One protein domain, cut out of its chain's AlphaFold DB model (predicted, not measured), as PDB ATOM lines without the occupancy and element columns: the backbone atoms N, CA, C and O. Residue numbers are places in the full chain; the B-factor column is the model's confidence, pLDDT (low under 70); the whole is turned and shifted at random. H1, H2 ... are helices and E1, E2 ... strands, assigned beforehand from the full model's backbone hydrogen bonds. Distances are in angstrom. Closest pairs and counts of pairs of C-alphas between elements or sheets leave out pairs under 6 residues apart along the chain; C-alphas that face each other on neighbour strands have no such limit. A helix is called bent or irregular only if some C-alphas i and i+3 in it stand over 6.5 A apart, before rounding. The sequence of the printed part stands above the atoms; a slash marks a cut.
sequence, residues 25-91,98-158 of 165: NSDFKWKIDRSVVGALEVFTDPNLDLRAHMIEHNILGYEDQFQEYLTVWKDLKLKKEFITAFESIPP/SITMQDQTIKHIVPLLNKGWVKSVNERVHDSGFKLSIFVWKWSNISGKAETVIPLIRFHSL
ATOM      1  N   ASN A  25     102.024  72.159  80.115       48.34
ATOM      2  CA  ASN A  25     102.295  71.347  78.918       48.34
ATOM      3  C   ASN A  25     101.852  72.058  77.636       48.34
ATOM      4  O   ASN A  25     102.332  71.748  76.544       48.34
ATOM      5  N   SER A  26     100.900  72.981  77.747       50.34
ATOM      6  CA  SER A  26     100.348  73.714  76.615       50.34
ATOM      7  C   SER A  26     101.269  74.866  76.185       50.34
ATOM      8  O   SER A  26     101.510  75.004  74.986       50.34
ATOM      9  N   ASP A  27     101.869  75.590  77.143       54.06
ATOM     10  CA  ASP A  27     102.809  76.705  76.909       54.06
ATOM     11  C   ASP A  27     104.054  76.282  76.113       54.06
ATOM     12  O   ASP A  27     104.673  77.086  75.417       54.06
ATOM     13  N   PHE A  28     104.430  75.003  76.190       55.94
ATOM     14  CA  PHE A  28     105.620  74.490  75.514       55.94
ATOM     15  C   PHE A  28     105.315  73.994  74.105       55.94
ATOM     16  O   PHE A  28     106.188  74.073  73.245       55.94
ATOM     17  N   LYS A  29     104.093  73.523  73.820       67.88
ATOM     18  CA  LYS A  29     103.774  72.852  72.546       67.88
ATOM     19  C   LYS A  29     103.983  73.736  71.326       67.88
ATOM     20  O   LYS A  29     104.443  73.244  70.299       67.88
ATOM     21  N   TRP A  30     103.680  75.027  71.433       75.06
ATOM     22  CA  TRP A  30     103.864  75.940  70.310       75.06
ATOM     23  C   TRP A  30     105.346  76.275  70.061       75.06
ATOM     24  O   TRP A  30     105.705  76.525  68.908       75.06
ATOM     25  N   LYS A  31     106.190  76.184  71.105       77.31
ATOM     26  CA  LYS A  31     107.648  76.411  71.096       77.31
ATOM     27  C   LYS A  31     108.483  75.183  70.698       77.31
ATOM     28  O   LYS A  31     109.676  75.326  70.476       77.31
ATOM     29  N   ILE A  32     107.902  73.973  70.636       74.94
ATOM     30  CA  ILE A  32     108.655  72.717  70.379       74.94
ATOM     31  C   ILE A  32     109.400  72.746  69.036       74.94
ATOM     32  O   ILE A  32     110.441  72.106  68.884       74.94
ATOM     33  N   ASP A  33     108.867  73.462  68.049       80.31
ATOM     34  CA  ASP A  33     109.547  73.620  66.773       80.31
ATOM     35  C   ASP A  33     110.752  74.549  66.947       80.31
ATOM     36  O   ASP A  33     110.600  75.748  67.162       80.31
ATOM     37  N   ARG A  34     111.957  73.973  66.831       83.62
ATOM     38  CA  ARG A  34     113.240  74.661  67.047       83.62
ATOM     39  C   ARG A  34     113.440  75.875  66.152       83.62
ATOM     40  O   ARG A  34     114.279  76.700  66.473       83.62
ATOM     41  N   SER A  35     112.734  75.957  65.026       90.69
ATOM     42  CA  SER A  35     112.832  77.108  64.131       90.69
ATOM     43  C   SER A  35     112.021  78.310  64.610       90.69
ATOM     44  O   SER A  35     112.231  79.403  64.095       90.69
ATOM     45  N   VAL A  36     111.093  78.131  65.558       92.94
ATOM     46  CA  VAL A  36     110.239  79.215  66.049       92.94
ATOM     47  C   VAL A  36     111.082  80.205  66.842       92.94
ATOM     48  O   VAL A  36     111.847  79.811  67.716       92.94
ATOM     49  N   VAL A  37     110.900  81.489  66.543       94.12
ATOM     50  CA  VAL A  37     111.560  82.613  67.229       94.12
ATOM     51  C   VAL A  37     110.580  83.455  68.047       94.12
ATOM     52  O   VAL A  37     110.963  84.128  68.997       94.12
ATOM     53  N   GLY A  38     109.289  83.367  67.724       94.62
ATOM     54  CA  GLY A  38     108.218  84.056  68.429       94.62
ATOM     55  C   GLY A  38     106.849  83.733  67.838       94.62
ATOM     56  O   GLY A  38     106.735  83.008  66.840       94.62
ATOM     57  N   ALA A  39     105.797  84.248  68.465       96.06
ATOM     58  CA  ALA A  39     104.431  84.102  67.981       96.06
ATOM     59  C   ALA A  39     103.554  85.314  68.316       96.06
ATOM     60  O   ALA A  39     103.810  86.039  69.272       96.06
ATOM     61  N   LEU A  40     102.492  85.500  67.535       95.81
ATOM     62  CA  LEU A  40     101.403  86.430  67.815       95.81
ATOM     63  C   LEU A  40     100.151  85.645  68.195       95.81
ATOM     64  O   LEU A  40      99.665  84.831  67.408       95.81
ATOM     65  N   GLU A  41      99.624  85.898  69.383       92.44
ATOM     66  CA  GLU A  41      98.359  85.346  69.849       92.44
ATOM     67  C   GLU A  41      97.187  86.208  69.395       92.44
ATOM     68  O   GLU A  41      97.158  87.424  69.601       92.44
ATOM     69  N   VAL A  42      96.201  85.558  68.782       90.75
ATOM     70  CA  VAL A  42      94.930  86.184  68.431       90.75
ATOM     71  C   VAL A  42      94.020  86.167  69.655       90.75
ATOM     72  O   VAL A  42      93.796  85.116  70.254       90.75
ATOM     73  N   PHE A  43      93.481  87.331  70.007       85.94
ATOM     74  CA  PHE A  43      92.637  87.497  71.184       85.94
ATOM     75  C   PHE A  43      91.322  86.711  71.053       85.94
ATOM     76  O   PHE A  43      90.655  86.763  70.017       85.94
ATOM     77  N   THR A  44      90.960  85.966  72.102       78.69
ATOM     78  CA  THR A  44      89.811  85.039  72.080       78.69
ATOM     79  C   THR A  44      88.888  85.118  73.301       78.69
ATOM     80  O   THR A  44      87.938  84.339  73.364       78.69
ATOM     81  N   ASP A  45      89.110  86.049  74.239       74.88
ATOM     82  CA  ASP A  45      88.365  86.141  75.506       74.88
ATOM     83  C   ASP A  45      87.399  87.350  75.546       74.88
ATOM     84  O   ASP A  45      87.864  88.488  75.533       74.88
ATOM     85  N   PRO A  46      86.060  87.181  75.604       69.56
ATOM     86  CA  PRO A  46      85.292  85.929  75.583       69.56
ATOM     87  C   PRO A  46      84.949  85.445  74.163       69.56
ATOM     88  O   PRO A  46      84.344  84.388  74.007       69.56
ATOM     89  N   ASN A  47      85.279  86.239  73.138       77.00
ATOM     90  CA  ASN A  47      85.026  85.945  71.730       77.00
ATOM     91  C   ASN A  47      86.306  86.137  70.905       77.00
ATOM     92  O   ASN A  47      87.200  86.884  71.297       77.00
ATOM     93  N   LEU A  48      86.369  85.510  69.728       82.81
ATOM     94  CA  LEU A  48      87.438  85.733  68.753       82.81
ATOM     95  C   LEU A  48      87.379  87.172  68.220       82.81
ATOM     96  O   LEU A  48      86.491  87.503  67.433       82.81
ATOM     97  N   ASP A  49      88.355  87.997  68.595       85.81
ATOM     98  CA  ASP A  49      88.521  89.348  68.060       85.81
ATOM     99  C   ASP A  49      89.799  89.432  67.218       85.81
ATOM    100  O   ASP A  49      90.915  89.605  67.709       85.81
ATOM    101  N   LEU A  50      89.622  89.329  65.900       88.38
ATOM    102  CA  LEU A  50      90.716  89.423  64.932       88.38
ATOM    103  C   LEU A  50      91.294  90.849  64.826       88.38
ATOM    104  O   LEU A  50      92.399  91.040  64.306       88.38
ATOM    105  N   ARG A  51      90.545  91.865  65.274       90.06
ATOM    106  CA  ARG A  51      90.903  93.290  65.167       90.06
ATOM    107  C   ARG A  51      91.619  93.785  66.420       90.06
ATOM    108  O   ARG A  51      92.440  94.701  66.296       90.06
ATOM    109  N   ALA A  52      91.392  93.143  67.566       88.75
ATOM    110  CA  ALA A  52      92.116  93.371  68.812       88.75
ATOM    111  C   ALA A  52      93.642  93.345  68.635       88.75
ATOM    112  O   ALA A  52      94.195  92.853  67.642       88.75
ATOM    113  N   HIS A  53      94.349  93.928  69.602       89.62
ATOM    114  CA  HIS A  53      95.801  93.809  69.667       89.62
ATOM    115  C   HIS A  53      96.192  92.330  69.818       89.62
ATOM    116  O   HIS A  53      95.582  91.607  70.602       89.62
ATOM    117  N   MET A  54      97.178  91.884  69.036       93.19
ATOM    118  CA  MET A  54      97.688  90.515  69.121       93.19
ATOM    119  C   MET A  54      98.779  90.469  70.185       93.19
ATOM    120  O   MET A  54      99.651  91.334  70.184       93.19
ATOM    121  N   ILE A  55      98.731  89.486  71.079       92.50
ATOM    122  CA  ILE A  55      99.685  89.386  72.188       92.50
ATOM    123  C   ILE A  55     100.995  88.788  71.659       92.50
ATOM    124  O   ILE A  55     100.997  87.724  71.039       92.50
ATOM    125  N   GLU A  56     102.110  89.482  71.883       94.19
ATOM    126  CA  GLU A  56     103.440  89.036  71.461       94.19
ATOM    127  C   GLU A  56     104.005  87.993  72.433       94.19
ATOM    128  O   GLU A  56     104.119  88.226  73.636       94.19
ATOM    129  N   HIS A  57     104.415  86.846  71.895       91.75
ATOM    130  CA  HIS A  57     105.074  85.776  72.634       91.75
ATOM    131  C   HIS A  57     106.510  85.615  72.154       91.75
ATOM    132  O   HIS A  57     106.762  85.068  71.079       91.75
ATOM    133  N   ASN A  58     107.455  86.063  72.976       89.19
ATOM    134  CA  ASN A  58     108.884  85.982  72.690       89.19
ATOM    135  C   ASN A  58     109.470  84.620  73.107       89.19
ATOM    136  O   ASN A  58     109.023  84.000  74.083       89.19
ATOM    137  N   ILE A  59     110.499  84.164  72.388       88.19
ATOM    138  CA  ILE A  59     111.375  83.075  72.833       88.19
ATOM    139  C   ILE A  59     112.695  83.685  73.289       88.19
ATOM    140  O   ILE A  59     113.290  84.483  72.573       88.19
ATOM    141  N   LEU A  60     113.142  83.270  74.477       86.12
ATOM    142  CA  LEU A  60     114.377  83.755  75.081       86.12
ATOM    143  C   LEU A  60     115.569  83.570  74.129       86.12
ATOM    144  O   LEU A  60     115.838  82.444  73.698       86.12
ATOM    145  N   GLY A  61     116.286  84.657  73.845       88.88
ATOM    146  CA  GLY A  61     117.457  84.684  72.963       88.88
ATOM    147  C   GLY A  61     117.146  84.952  71.486       88.88
ATOM    148  O   GLY A  61     118.068  84.935  70.672       88.88
ATOM    149  N   TYR A  62     115.880  85.190  71.138       91.75
ATOM    150  CA  TYR A  62     115.426  85.491  69.776       91.75
ATOM    151  C   TYR A  62     114.634  86.797  69.672       91.75
ATOM    152  O   TYR A  62     114.023  87.056  68.638       91.75
ATOM    153  N   GLU A  63     114.628  87.617  70.719       93.69
ATOM    154  CA  GLU A  63     113.834  88.842  70.803       93.69
ATOM    155  C   GLU A  63     114.125  89.785  69.629       93.69
ATOM    156  O   GLU A  63     113.199  90.179  68.922       93.69
ATOM    157  N   ASP A  64     115.401  90.068  69.359       93.94
ATOM    158  CA  ASP A  64     115.811  90.962  68.267       93.94
ATOM    159  C   ASP A  64     115.379  90.415  66.900       93.94
ATOM    160  O   ASP A  64     114.764  91.121  66.099       93.94
ATOM    161  N   GLN A  65     115.607  89.118  66.664       94.62
ATOM    162  CA  GLN A  65     115.224  88.450  65.419       94.62
ATOM    163  C   GLN A  65     113.699  88.447  65.224       94.62
ATOM    164  O   GLN A  65     113.199  88.635  64.115       94.62
ATOM    165  N   PHE A  66     112.934  88.248  66.298       95.81
ATOM    166  CA  PHE A  66     111.481  88.315  66.232       95.81
ATOM    167  C   PHE A  66     110.994  89.746  65.962       95.81
ATOM    168  O   PHE A  66     110.083  89.918  65.152       95.81
ATOM    169  N   GLN A  67     111.623  90.773  66.541       97.25
ATOM    170  CA  GLN A  67     111.288  92.174  66.262       97.25
ATOM    171  C   GLN A  67     111.596  92.586  64.813       97.25
ATOM    172  O   GLN A  67     110.801  93.304  64.195       97.25
ATOM    173  N   GLU A  68     112.683  92.085  64.223       96.31
ATOM    174  CA  GLU A  68     112.961  92.255  62.788       96.31
ATOM    175  C   GLU A  68     111.821  91.680  61.933       96.31
ATOM    176  O   GLU A  68     111.271  92.363  61.065       96.31
ATOM    177  N   TYR A  69     111.380  90.455  62.225       97.25
ATOM    178  CA  TYR A  69     110.279  89.832  61.484       97.25
ATOM    179  C   TYR A  69     108.927  90.506  61.740       97.25
ATOM    180  O   TYR A  69     108.098  90.596  60.829       97.25
ATOM    181  N   LEU A  70     108.698  91.034  62.945       97.50
ATOM    182  CA  LEU A  70     107.517  91.840  63.257       97.50
ATOM    183  C   LEU A  70     107.498  93.161  62.488       97.50
ATOM    184  O   LEU A  70     106.417  93.654  62.159       97.50
ATOM    185  N   THR A  71     108.662  93.727  62.181       97.75
ATOM    186  CA  THR A  71     108.768  94.932  61.351       97.75
ATOM    187  C   THR A  71     108.309  94.621  59.930       97.75
ATOM    188  O   THR A  71     107.367  95.247  59.449       97.75
ATOM    189  N   VAL A  72     108.824  93.544  59.326       97.50
ATOM    190  CA  VAL A  72     108.366  93.072  58.005       97.50
ATOM    191  C   VAL A  72     106.866  92.754  58.008       97.50
ATOM    192  O   VAL A  72     106.139  93.124  57.086       97.50
ATOM    193  N   TRP A  73     106.362  92.114  59.068       97.31
ATOM    194  CA  TRP A  73     104.932  91.847  59.249       97.31
ATOM    195  C   TRP A  73     104.075  93.122  59.231       97.31
ATOM    196  O   TRP A  73     103.000  93.140  58.614       97.31
ATOM    197  N   LYS A  74     104.536  94.183  59.905       97.12
ATOM    198  CA  LYS A  74     103.861  95.489  59.964       97.12
ATOM    199  C   LYS A  74     103.933  96.205  58.615       97.12
ATOM    200  O   LYS A  74     102.893  96.666  58.137       97.12
ATOM    201  N   ASP A  75     105.099  96.226  57.980       97.50
ATOM    202  CA  ASP A  75     105.338  96.905  56.700       97.50
ATOM    203  C   ASP A  75     104.492  96.311  55.572       97.50
ATOM    204  O   ASP A  75     103.846  97.034  54.807       97.50
ATOM    205  N   LEU A  76     104.396  94.981  55.533       96.88
ATOM    206  CA  LEU A  76     103.544  94.252  54.595       96.88
ATOM    207  C   LEU A  76     102.059  94.258  54.990       96.88
ATOM    208  O   LEU A  76     101.227  93.710  54.271       96.88
ATOM    209  N   LYS A  77     101.694  94.877  56.122       97.06
ATOM    210  CA  LYS A  77     100.313  94.978  56.627       97.06
ATOM    211  C   LYS A  77      99.625  93.613  56.774       97.06
ATOM    212  O   LYS A  77      98.400  93.507  56.632       97.06
ATOM    213  N   LEU A  78     100.387  92.577  57.133       96.94
ATOM    214  CA  LEU A  78      99.923  91.185  57.146       96.94
ATOM    215  C   LEU A  78      98.782  90.930  58.137       96.94
ATOM    216  O   LEU A  78      97.968  90.044  57.902       96.94
ATOM    217  N   LYS A  79      98.637  91.749  59.191       96.75
ATOM    218  CA  LYS A  79      97.468  91.685  60.089       96.75
ATOM    219  C   LYS A  79      96.153  91.902  59.334       96.75
ATOM    220  O   LYS A  79      95.195  91.167  59.552       96.75
ATOM    221  N   LYS A  80      96.092  92.899  58.444       96.19
ATOM    222  CA  LYS A  80      94.873  93.200  57.676       96.19
ATOM    223  C   LYS A  80      94.551  92.070  56.699       96.19
ATOM    224  O   LYS A  80      93.388  91.699  56.546       96.19
ATOM    225  N   GLU A  81      95.580  91.519  56.063       97.25
ATOM    226  CA  GLU A  81      95.422  90.375  55.167       97.25
ATOM    227  C   GLU A  81      94.958  89.124  55.916       97.25
ATOM    228  O   GLU A  81      94.044  88.454  55.450       97.25
ATOM    229  N   PHE A  82      95.522  88.849  57.097       96.44
ATOM    230  CA  PHE A  82      95.099  87.750  57.961       96.44
ATOM    231  C   PHE A  82      93.614  87.851  58.321       96.44
ATOM    232  O   PHE A  82      92.886  86.878  58.149       96.44
ATOM    233  N   ILE A  83      93.155  89.031  58.764       95.00
ATOM    234  CA  ILE A  83      91.738  89.276  59.082       95.00
ATOM    235  C   ILE A  83      90.870  88.977  57.857       95.00
ATOM    236  O   ILE A  83      89.917  88.209  57.950       95.00
ATOM    237  N   THR A  84      91.243  89.529  56.700       95.69
ATOM    238  CA  THR A  84      90.494  89.350  55.447       95.69
ATOM    239  C   THR A  84      90.434  87.876  55.038       95.69
ATOM    240  O   THR A  84      89.372  87.371  54.684       95.69
ATOM    241  N   ALA A  85      91.559  87.162  55.122       95.44
ATOM    242  CA  ALA A  85      91.634  85.746  54.792       95.44
ATOM    243  C   ALA A  85      90.792  84.895  55.753       95.44
ATOM    244  O   ALA A  85      90.090  83.989  55.306       95.44
ATOM    245  N   PHE A  86      90.824  85.197  57.053       93.12
ATOM    246  CA  PHE A  86      90.027  84.495  58.056       93.12
ATOM    247  C   PHE A  86      88.526  84.719  57.831       93.12
ATOM    248  O   PHE A  86      87.778  83.750  57.754       93.12
ATOM    249  N   GLU A  87      88.093  85.974  57.679       90.94
ATOM    250  CA  GLU A  87      86.682  86.346  57.475       90.94
ATOM    251  C   GLU A  87      86.127  85.847  56.126       90.94
ATOM    252  O   GLU A  87      84.923  85.638  55.997       90.94
ATOM    253  N   SER A  88      86.986  85.612  55.124       91.19
ATOM    254  CA  SER A  88      86.573  85.067  53.820       91.19
ATOM    255  C   SER A  88      86.176  83.587  53.851       91.19
ATOM    256  O   SER A  88      85.527  83.105  52.919       91.19
ATOM    257  N   ILE A  89      86.567  82.853  54.898       87.19
ATOM    258  CA  ILE A  89      86.251  81.433  55.033       87.19
ATOM    259  C   ILE A  89      84.923  81.314  55.787       87.19
ATOM    260  O   ILE A  89      84.835  81.763  56.934       87.19
ATOM    261  N   PRO A  90      83.886  80.706  55.184       79.81
ATOM    262  CA  PRO A  90      82.602  80.572  55.850       79.81
ATOM    263  C   PRO A  90      82.757  79.728  57.125       79.81
ATOM    264  O   PRO A  90      83.468  78.716  57.110       79.81
ATOM    265  N   PRO A  91      82.092  80.105  58.229       71.75
ATOM    266  CA  PRO A  91      82.068  79.266  59.415       71.75
ATOM    267  C   PRO A  91      81.422  77.922  59.073       71.75
ATOM    268  O   PRO A  91      80.469  77.849  58.293       71.75
ATOM    269  N   SER A  98      72.702  74.805  64.721       43.94
ATOM    270  CA  SER A  98      73.472  75.268  65.878       43.94
ATOM    271  C   SER A  98      74.679  76.085  65.417       43.94
ATOM    272  O   SER A  98      75.509  75.595  64.644       43.94
ATOM    273  N   ILE A  99      74.764  77.323  65.912       50.19
ATOM    274  CA  ILE A  99      75.936  78.201  65.812       50.19
ATOM    275  C   ILE A  99      77.142  77.395  66.298       50.19
ATOM    276  O   ILE A  99      77.148  76.908  67.430       50.19
ATOM    277  N   THR A 100      78.139  77.185  65.439       55.28
ATOM    278  CA  THR A 100      79.334  76.441  65.837       55.28
ATOM    279  C   THR A 100      80.029  77.138  66.989       55.28
ATOM    280  O   THR A 100      80.275  78.342  66.944       55.28
ATOM    281  N   MET A 101      80.398  76.342  67.992       69.44
ATOM    282  CA  MET A 101      81.348  76.737  69.026       69.44
ATOM    283  C   MET A 101      82.588  77.331  68.338       69.44
ATOM    284  O   MET A 101      83.171  76.676  67.471       69.44
ATOM    285  N   GLN A 102      82.977  78.557  68.700       76.19
ATOM    286  CA  GLN A 102      84.129  79.300  68.160       76.19
ATOM    287  C   GLN A 102      85.379  78.424  67.979       76.19
ATOM    288  O   GLN A 102      86.055  78.480  66.952       76.19
ATOM    289  N   ASP A 103      85.634  77.552  68.946       80.12
ATOM    290  CA  ASP A 103      86.712  76.572  68.935       80.12
ATOM    291  C   ASP A 103      86.716  75.660  67.705       80.12
ATOM    292  O   ASP A 103      87.777  75.371  67.146       80.12
ATOM    293  N   GLN A 104      85.544  75.185  67.276       79.94
ATOM    294  CA  GLN A 104      85.403  74.347  66.083       79.94
ATOM    295  C   GLN A 104      85.682  75.155  64.819       79.94
ATOM    296  O   GLN A 104      86.400  74.673  63.945       79.94
ATOM    297  N   THR A 105      85.194  76.395  64.762       83.81
ATOM    298  CA  THR A 105      85.484  77.320  63.663       83.81
ATOM    299  C   THR A 105      86.986  77.567  63.542       83.81
ATOM    300  O   THR A 105      87.542  77.393  62.463       83.81
ATOM    301  N   ILE A 106      87.687  77.869  64.641       88.06
ATOM    302  CA  ILE A 106      89.149  78.066  64.632       88.06
ATOM    303  C   ILE A 106      89.867  76.784  64.188       88.06
ATOM    304  O   ILE A 106      90.728  76.828  63.305       88.06
ATOM    305  N   LYS A 107      89.487  75.625  64.744       86.69
ATOM    306  CA  LYS A 107      90.046  74.311  64.369       86.69
ATOM    307  C   LYS A 107      89.840  73.992  62.880       86.69
ATOM    308  O   LYS A 107      90.702  73.342  62.291       86.69
ATOM    309  N   HIS A 108      88.742  74.447  62.278       87.81
ATOM    310  CA  HIS A 108      88.439  74.263  60.858       87.81
ATOM    311  C   HIS A 108      89.186  75.253  59.949       87.81
ATOM    312  O   HIS A 108      89.778  74.852  58.946       87.81
ATOM    313  N   ILE A 109      89.193  76.537  60.311       90.56
ATOM    314  CA  ILE A 109      89.739  77.627  59.491       90.56
ATOM    315  C   ILE A 109      91.271  77.599  59.456       90.56
ATOM    316  O   ILE A 109      91.868  77.798  58.398       90.56
ATOM    317  N   VAL A 110      91.937  77.317  60.579       92.94
ATOM    318  CA  VAL A 110      93.408  77.383  60.664       92.94
ATOM    319  C   VAL A 110      94.126  76.473  59.647       92.94
ATOM    320  O   VAL A 110      95.056  76.945  58.986       92.94
ATOM    321  N   PRO A 111      93.731  75.201  59.440       93.88
ATOM    322  CA  PRO A 111      94.291  74.374  58.369       93.88
ATOM    323  C   PRO A 111      94.129  74.970  56.963       93.88
ATOM    324  O   PRO A 111      95.032  74.823  56.137       93.88
ATOM    325  N   LEU A 112      93.008  75.641  56.682       94.81
ATOM    326  CA  LEU A 112      92.749  76.283  55.391       94.81
ATOM    327  C   LEU A 112      93.635  77.518  55.204       94.81
ATOM    328  O   LEU A 112      94.271  77.660  54.160       94.81
ATOM    329  N   LEU A 113      93.769  78.349  56.241       96.31
ATOM    330  CA  LEU A 113      94.680  79.497  56.227       96.31
ATOM    331  C   LEU A 113      96.136  79.075  56.021       96.31
ATOM    332  O   LEU A 113      96.843  79.709  55.240       96.31
ATOM    333  N   ASN A 114      96.572  77.981  56.654       97.06
ATOM    334  CA  ASN A 114      97.914  77.433  56.445       97.06
ATOM    335  C   ASN A 114      98.158  76.998  54.988       97.06
ATOM    336  O   ASN A 114      99.246  77.206  54.455       97.06
ATOM    337  N   LYS A 115      97.155  76.400  54.329       95.50
ATOM    338  CA  LYS A 115      97.257  75.946  52.930       95.50
ATOM    339  C   LYS A 115      97.142  77.083  51.909       95.50
ATOM    340  O   LYS A 115      97.703  76.960  50.823       95.50
ATOM    341  N   GLY A 116      96.405  78.142  52.242       96.25
ATOM    342  CA  GLY A 116      96.146  79.287  51.369       96.25
ATOM    343  C   GLY A 116      97.011  80.497  51.712       96.25
ATOM    344  O   GLY A 116      98.108  80.661  51.182       96.25
ATOM    345  N   TRP A 117      96.502  81.352  52.602       97.69
ATOM    346  CA  TRP A 117      97.110  82.643  52.928       97.69
ATOM    347  C   TRP A 117      98.557  82.522  53.429       97.69
ATOM    348  O   TRP A 117      99.435  83.196  52.898       97.69
ATOM    349  N   VAL A 118      98.845  81.619  54.374       97.88
ATOM    350  CA  VAL A 118     100.209  81.431  54.907       97.88
ATOM    351  C   VAL A 118     101.181  81.007  53.812       97.88
ATOM    352  O   VAL A 118     102.295  81.518  53.763       97.88
ATOM    353  N   LYS A 119     100.774  80.099  52.916       97.50
ATOM    354  CA  LYS A 119     101.616  79.673  51.793       97.50
ATOM    355  C   LYS A 119     102.003  80.873  50.919       97.50
ATOM    356  O   LYS A 119     103.185  81.070  50.664       97.50
ATOM    357  N   SER A 120     101.027  81.701  50.548       97.38
ATOM    358  CA  SER A 120     101.256  82.908  49.742       97.38
ATOM    359  C   SER A 120     102.088  83.974  50.471       97.38
ATOM    360  O   SER A 120     102.927  84.636  49.866       97.38
ATOM    361  N   VAL A 121     101.900  84.153  51.783       97.75
ATOM    362  CA  VAL A 121     102.753  85.042  52.588       97.75
ATOM    363  C   VAL A 121     104.189  84.534  52.615       97.75
ATOM    364  O   VAL A 121     105.103  85.322  52.405       97.75
ATOM    365  N   ASN A 122     104.390  83.235  52.826       97.94
ATOM    366  CA  ASN A 122     105.719  82.636  52.920       97.94
ATOM    367  C   ASN A 122     106.528  82.785  51.634       97.94
ATOM    368  O   ASN A 122     107.734  82.958  51.716       97.94
ATOM    369  N   GLU A 123     105.879  82.784  50.469       96.50
ATOM    370  CA  GLU A 123     106.532  83.097  49.191       96.50
ATOM    371  C   GLU A 123     107.061  84.545  49.146       96.50
ATOM    372  O   GLU A 123     108.091  84.794  48.531       96.50
ATOM    373  N   ARG A 124     106.408  85.493  49.836       95.50
ATOM    374  CA  ARG A 124     106.816  86.911  49.890       95.50
ATOM    375  C   ARG A 124     107.868  87.210  50.955       95.50
ATOM    376  O   ARG A 124     108.728  88.051  50.731       95.50
ATOM    377  N   VAL A 125     107.781  86.565  52.119       95.50
ATOM    378  CA  VAL A 125     108.690  86.831  53.253       95.50
ATOM    379  C   VAL A 125     109.931  85.937  53.264       95.50
ATOM    380  O   VAL A 125     110.798  86.110  54.118       95.50
ATOM    381  N   HIS A 126     110.038  85.003  52.313       92.94
ATOM    382  CA  HIS A 126     111.162  84.073  52.210       92.94
ATOM    383  C   HIS A 126     112.518  84.794  52.199       92.94
ATOM    384  O   HIS A 126     113.416  84.441  52.962       92.94
ATOM    385  N   ASP A 127     112.640  85.852  51.396       91.69
ATOM    386  CA  ASP A 127     113.882  86.624  51.257       91.69
ATOM    387  C   ASP A 127     114.177  87.497  52.486       91.69
ATOM    388  O   ASP A 127     115.312  87.915  52.701       91.69
ATOM    389  N   SER A 128     113.180  87.713  53.349       93.44
ATOM    390  CA  SER A 128     113.354  88.308  54.679       93.44
ATOM    391  C   SER A 128     113.854  87.299  55.723       93.44
ATOM    392  O   SER A 128     113.991  87.639  56.896       93.44
ATOM    393  N   GLY A 129     114.126  86.051  55.327       94.25
ATOM    394  CA  GLY A 129     114.766  85.044  56.170       94.25
ATOM    395  C   GLY A 129     113.831  84.335  57.150       94.25
ATOM    396  O   GLY A 129     114.321  83.650  58.053       94.25
ATOM    397  N   PHE A 130     112.510  84.451  56.986       96.50
ATOM    398  CA  PHE A 130     111.540  83.769  57.843       96.50
ATOM    399  C   PHE A 130     110.366  83.167  57.075       96.50
ATOM    400  O   PHE A 130     110.135  83.437  55.900       96.50
ATOM    401  N   LYS A 131     109.605  82.325  57.773       97.12
ATOM    402  CA  LYS A 131     108.290  81.848  57.337       97.12
ATOM    403  C   LYS A 131     107.307  81.868  58.499       97.12
ATOM    404  O   LYS A 131     107.692  81.806  59.665       97.12
ATOM    405  N   LEU A 132     106.028  81.895  58.173       97.38
ATOM    406  CA  LEU A 132     104.924  81.830  59.111       97.38
ATOM    407  C   LEU A 132     104.286  80.443  59.144       97.38
ATOM    408  O   LEU A 132     104.298  79.694  58.161       97.38
ATOM    409  N   SER A 133     103.666  80.127  60.275       96.56
ATOM    410  CA  SER A 133     102.633  79.096  60.368       96.56
ATOM    411  C   SER A 133     101.577  79.501  61.385       96.56
ATOM    412  O   SER A 133     101.869  80.248  62.313       96.56
ATOM    413  N   ILE A 134     100.355  78.996  61.249       95.06
ATOM    414  CA  ILE A 134      99.323  79.184  62.269       95.06
ATOM    415  C   ILE A 134      99.182  77.889  63.064       95.06
ATOM    416  O   ILE A 134      98.915  76.824  62.503       95.06
ATOM    417  N   PHE A 135      99.363  77.979  64.376       92.12
ATOM    418  CA  PHE A 135      99.219  76.883  65.321       92.12
ATOM    419  C   PHE A 135      97.978  77.089  66.182       92.12
ATOM    420  O   PHE A 135      97.711  78.188  66.652       92.12
ATOM    421  N   VAL A 136      97.225  76.017  66.403       89.25
ATOM    422  CA  VAL A 136      96.069  76.038  67.298       89.25
ATOM    423  C   VAL A 136      96.529  75.643  68.693       89.25
ATOM    424  O   VAL A 136      96.763  74.462  68.970       89.25
ATOM    425  N   TRP A 137      96.655  76.626  69.573       84.00
ATOM    426  CA  TRP A 137      96.964  76.398  70.970       84.00
ATOM    427  C   TRP A 137      95.692  76.050  71.742       84.00
ATOM    428  O   TRP A 137      94.681  76.738  71.663       84.00
ATOM    429  N   LYS A 138      95.731  74.921  72.450       78.00
ATOM    430  CA  LYS A 138      94.644  74.454  73.309       78.00
ATOM    431  C   LYS A 138      95.044  74.700  74.749       78.00
ATOM    432  O   LYS A 138      95.917  73.995  75.267       78.00
ATOM    433  N   TRP A 139      94.416  75.685  75.366       68.19
ATOM    434  CA  TRP A 139      94.575  75.954  76.783       68.19
ATOM    435  C   TRP A 139      93.436  75.288  77.551       68.19
ATOM    436  O   TRP A 139      92.289  75.340  77.119       68.19
ATOM    437  N   SER A 140      93.739  74.645  78.675       62.59
ATOM    438  CA  SER A 140      92.717  74.118  79.581       62.59
ATOM    439  C   SER A 140      92.887  74.737  80.960       62.59
ATOM    440  O   SER A 140      94.014  74.852  81.450       62.59
ATOM    441  N   ASN A 141      91.782  75.116  81.609       56.38
ATOM    442  CA  ASN A 141      91.845  75.575  82.997       56.38
ATOM    443  C   ASN A 141      92.356  74.456  83.934       56.38
ATOM    444  O   ASN A 141      92.376  73.283  83.566       56.38
ATOM    445  N   ILE A 142      92.747  74.804  85.166       52.75
ATOM    446  CA  ILE A 142      93.353  73.872  86.146       52.75
ATOM    447  C   ILE A 142      92.464  72.638  86.412       52.75
ATOM    448  O   ILE A 142      92.969  71.557  86.698       52.75
ATOM    449  N   SER A 143      91.143  72.779  86.271       60.62
ATOM    450  CA  SER A 143      90.184  71.679  86.434       60.62
ATOM    451  C   SER A 143      89.995  70.797  85.191       60.62
ATOM    452  O   SER A 143      89.264  69.813  85.259       60.62
ATOM    453  N   GLY A 144      90.596  71.160  84.051       54.66
ATOM    454  CA  GLY A 144      90.417  70.497  82.755       54.66
ATOM    455  C   GLY A 144      89.028  70.677  82.130       54.66
ATOM    456  O   GLY A 144      88.719  70.009  81.149       54.66
ATOM    457  N   LYS A 145      88.174  71.541  82.697       51.59
ATOM    458  CA  LYS A 145      86.748  71.648  82.336       51.59
ATOM    459  C   LYS A 145      86.444  72.658  81.229       51.59
ATOM    460  O   LYS A 145      85.404  72.540  80.595       51.59
ATOM    461  N   ALA A 146      87.315  73.640  81.015       55.69
ATOM    462  CA  ALA A 146      87.188  74.611  79.932       55.69
ATOM    463  C   ALA A 146      88.420  74.495  79.034       55.69
ATOM    464  O   ALA A 146      89.532  74.679  79.529       55.69
ATOM    465  N   GLU A 147      88.216  74.137  77.764       63.41
ATOM    466  CA  GLU A 147      89.214  74.234  76.696       63.41
ATOM    467  C   GLU A 147      88.978  75.577  75.997       63.41
ATOM    468  O   GLU A 147      87.855  75.853  75.586       63.41
ATOM    469  N   THR A 148      90.009  76.409  75.895       72.00
ATOM    470  CA  THR A 148      90.013  77.602  75.045       72.00
ATOM    471  C   THR A 148      90.937  77.324  73.874       72.00
ATOM    472  O   THR A 148      92.076  76.873  74.053       72.00
ATOM    473  N   VAL A 149      90.446  77.575  72.665       82.44
ATOM    474  CA  VAL A 149      91.210  77.394  71.434       82.44
ATOM    475  C   VAL A 149      91.711  78.744  70.940       82.44
ATOM    476  O   VAL A 149      90.933  79.602  70.536       82.44
ATOM    477  N   ILE A 150      93.031  78.897  70.924       85.75
ATOM    478  CA  ILE A 150      93.717  80.153  70.635       85.75
ATOM    479  C   ILE A 150      94.564  79.982  69.364       85.75
ATOM    480  O   ILE A 150      95.457  79.128  69.331       85.75
ATOM    481  N   PRO A 151      94.323  80.751  68.289       91.31
ATOM    482  CA  PRO A 151      95.214  80.774  67.139       91.31
ATOM    483  C   PRO A 151      96.498  81.548  67.473       91.31
ATOM    484  O   PRO A 151      96.445  82.701  67.899       91.31
ATOM    485  N   LEU A 152      97.650  80.929  67.222       93.69
ATOM    486  CA  LEU A 152      98.971  81.550  67.291       93.69
ATOM    487  C   LEU A 152      99.579  81.638  65.892       93.69
ATOM    488  O   LEU A 152      99.738  80.615  65.225       93.69
ATOM    489  N   ILE A 153      99.981  82.827  65.459       96.44
ATOM    490  CA  ILE A 153     100.773  83.027  64.241       96.44
ATOM    491  C   ILE A 153     102.245  82.941  64.634       96.44
ATOM    492  O   ILE A 153     102.779  83.851  65.260       96.44
ATOM    493  N   ARG A 154     102.898  81.828  64.312       96.25
ATOM    494  CA  ARG A 154     104.296  81.552  64.652       96.25
ATOM    495  C   ARG A 154     105.232  82.059  63.572       96.25
ATOM    496  O   ARG A 154     104.968  81.866  62.385       96.25
ATOM    497  N   PHE A 155     106.356  82.607  64.004       96.81
ATOM    498  CA  PHE A 155     107.442  83.073  63.158       96.81
ATOM    499  C   PHE A 155     108.589  82.080  63.250       96.81
ATOM    500  O   PHE A 155     109.035  81.750  64.347       96.81
ATOM    501  N   HIS A 156     109.048  81.597  62.102       95.69
ATOM    502  CA  HIS A 156     110.107  80.605  61.997       95.69
ATOM    503  C   HIS A 156     111.314  81.197  61.275       95.69
ATOM    504  O   HIS A 156     111.173  81.653  60.142       95.69
ATOM    505  N   SER A 157     112.493  81.113  61.882       94.75
ATOM    506  CA  SER A 157     113.763  81.430  61.227       94.75
ATOM    507  C   SER A 157     114.067  80.412  60.122       94.75
ATOM    508  O   SER A 157     114.002  79.198  60.352       94.75
ATOM    509  N   LEU A 158     114.415  80.894  58.925       90.75
ATOM    510  CA  LEU A 158     114.956  80.068  57.832       90.75
ATOM    511  C   LEU A 158     116.475  79.915  57.937       90.75
ATOM    512  O   LEU A 158     117.034  78.912  57.492       90.75
TER     513      LEU A 158
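Overview. This is residues 25 to 91 and 98 to 158 of the 165 residues of an uncharacterized protein of Fragilariopsis cylindrus CCMP1102 (UniProt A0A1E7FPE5). One strongly twisted sheet of four strands has helices over one face: H4 runs along the long hairpin E3 and E4, while H2 slants over E1 and E4. H5 lies beside the strands, H3 sits off the sheet next to H4, and short H1 meets E3. The 128 printed residues include five named helices and four named strands, in order H1 E1 E2 H2 H3 H4 H5 E3 E4; the sheet, E2 E1 E4 E3, is antiparallel. The class is mixed, and the whole is compact, radius of gyration of the C-alphas 14.5 A, spans 44 by 33 by 23 A.

Arrangement. Start at the hairpin of E3, residues 130 to 140, and E4, residues 147 to 157, where N 135 and O 152 are 2.8 A apart, within hydrogen-bond range. Beside E4 find E1, residues 36 to 41, with N 40 and O 153 within range at 2.8 A; its hairpin partner is E2, residues 55 to 58, with N 39 and O 57 at 2.9 A. H4, residues 102 to 115, and H2, residues 63 to 75, make two layers with the sheet, helices on one face, at heights over the sheet of 9.2 A and 9.1 A. The closest C-alphas of H4 and E4 are those of Asp 103 and Val 149, 5.2 A; those of H2 and E1 are Val 37 and Phe 66, 5.8 A. H5, residues 117 to 128, is on the same face, over none of the strands, and irregular: C-alphas 124 and 127 are 7.2 A apart. H3, residues 78 to 87, is not on the sheet and only just touches H4, with 3 pairs of C-alphas within 8 A, the closest Phe 86 and Ile 109, 7.0 A. H1, residues 25 to 29, is on the sheet, its closest C-alpha to E3 being Ser 26, 6.2 A from Trp 139. Every O i to N i+4 pair is within hydrogen-bond range in H2 and H3, against 8 of 10 in H4, 5 of 8 in H5 and 0 of 1 in H1, where 1 of 2 O i to N i+3 pairs is.

Along the chain. Find C-alpha 25 at (102.295, 71.347, 78.918), where H1 begins. E3 runs 30.3 A from C-alpha 130 at (111.540, 83.769, 57.843), and E4 runs 29.9 A to C-alpha 157 at (113.763, 81.430, 61.227). H4 measures 20.4 A and H2 18.3 A.

Size, cuts and confidence. The two farthest C-alphas, those of Gly 61 and Ser 98, are 45.5 A apart. Residues 92 to 97 are not printed, and C-alphas 91 and 98 lie 11.5 A apart across that cut. The link from E1 to E2 is long. Look for pLDDT under 70 at residues 25 to 29, 46, 98 to 101 and 139 to 147.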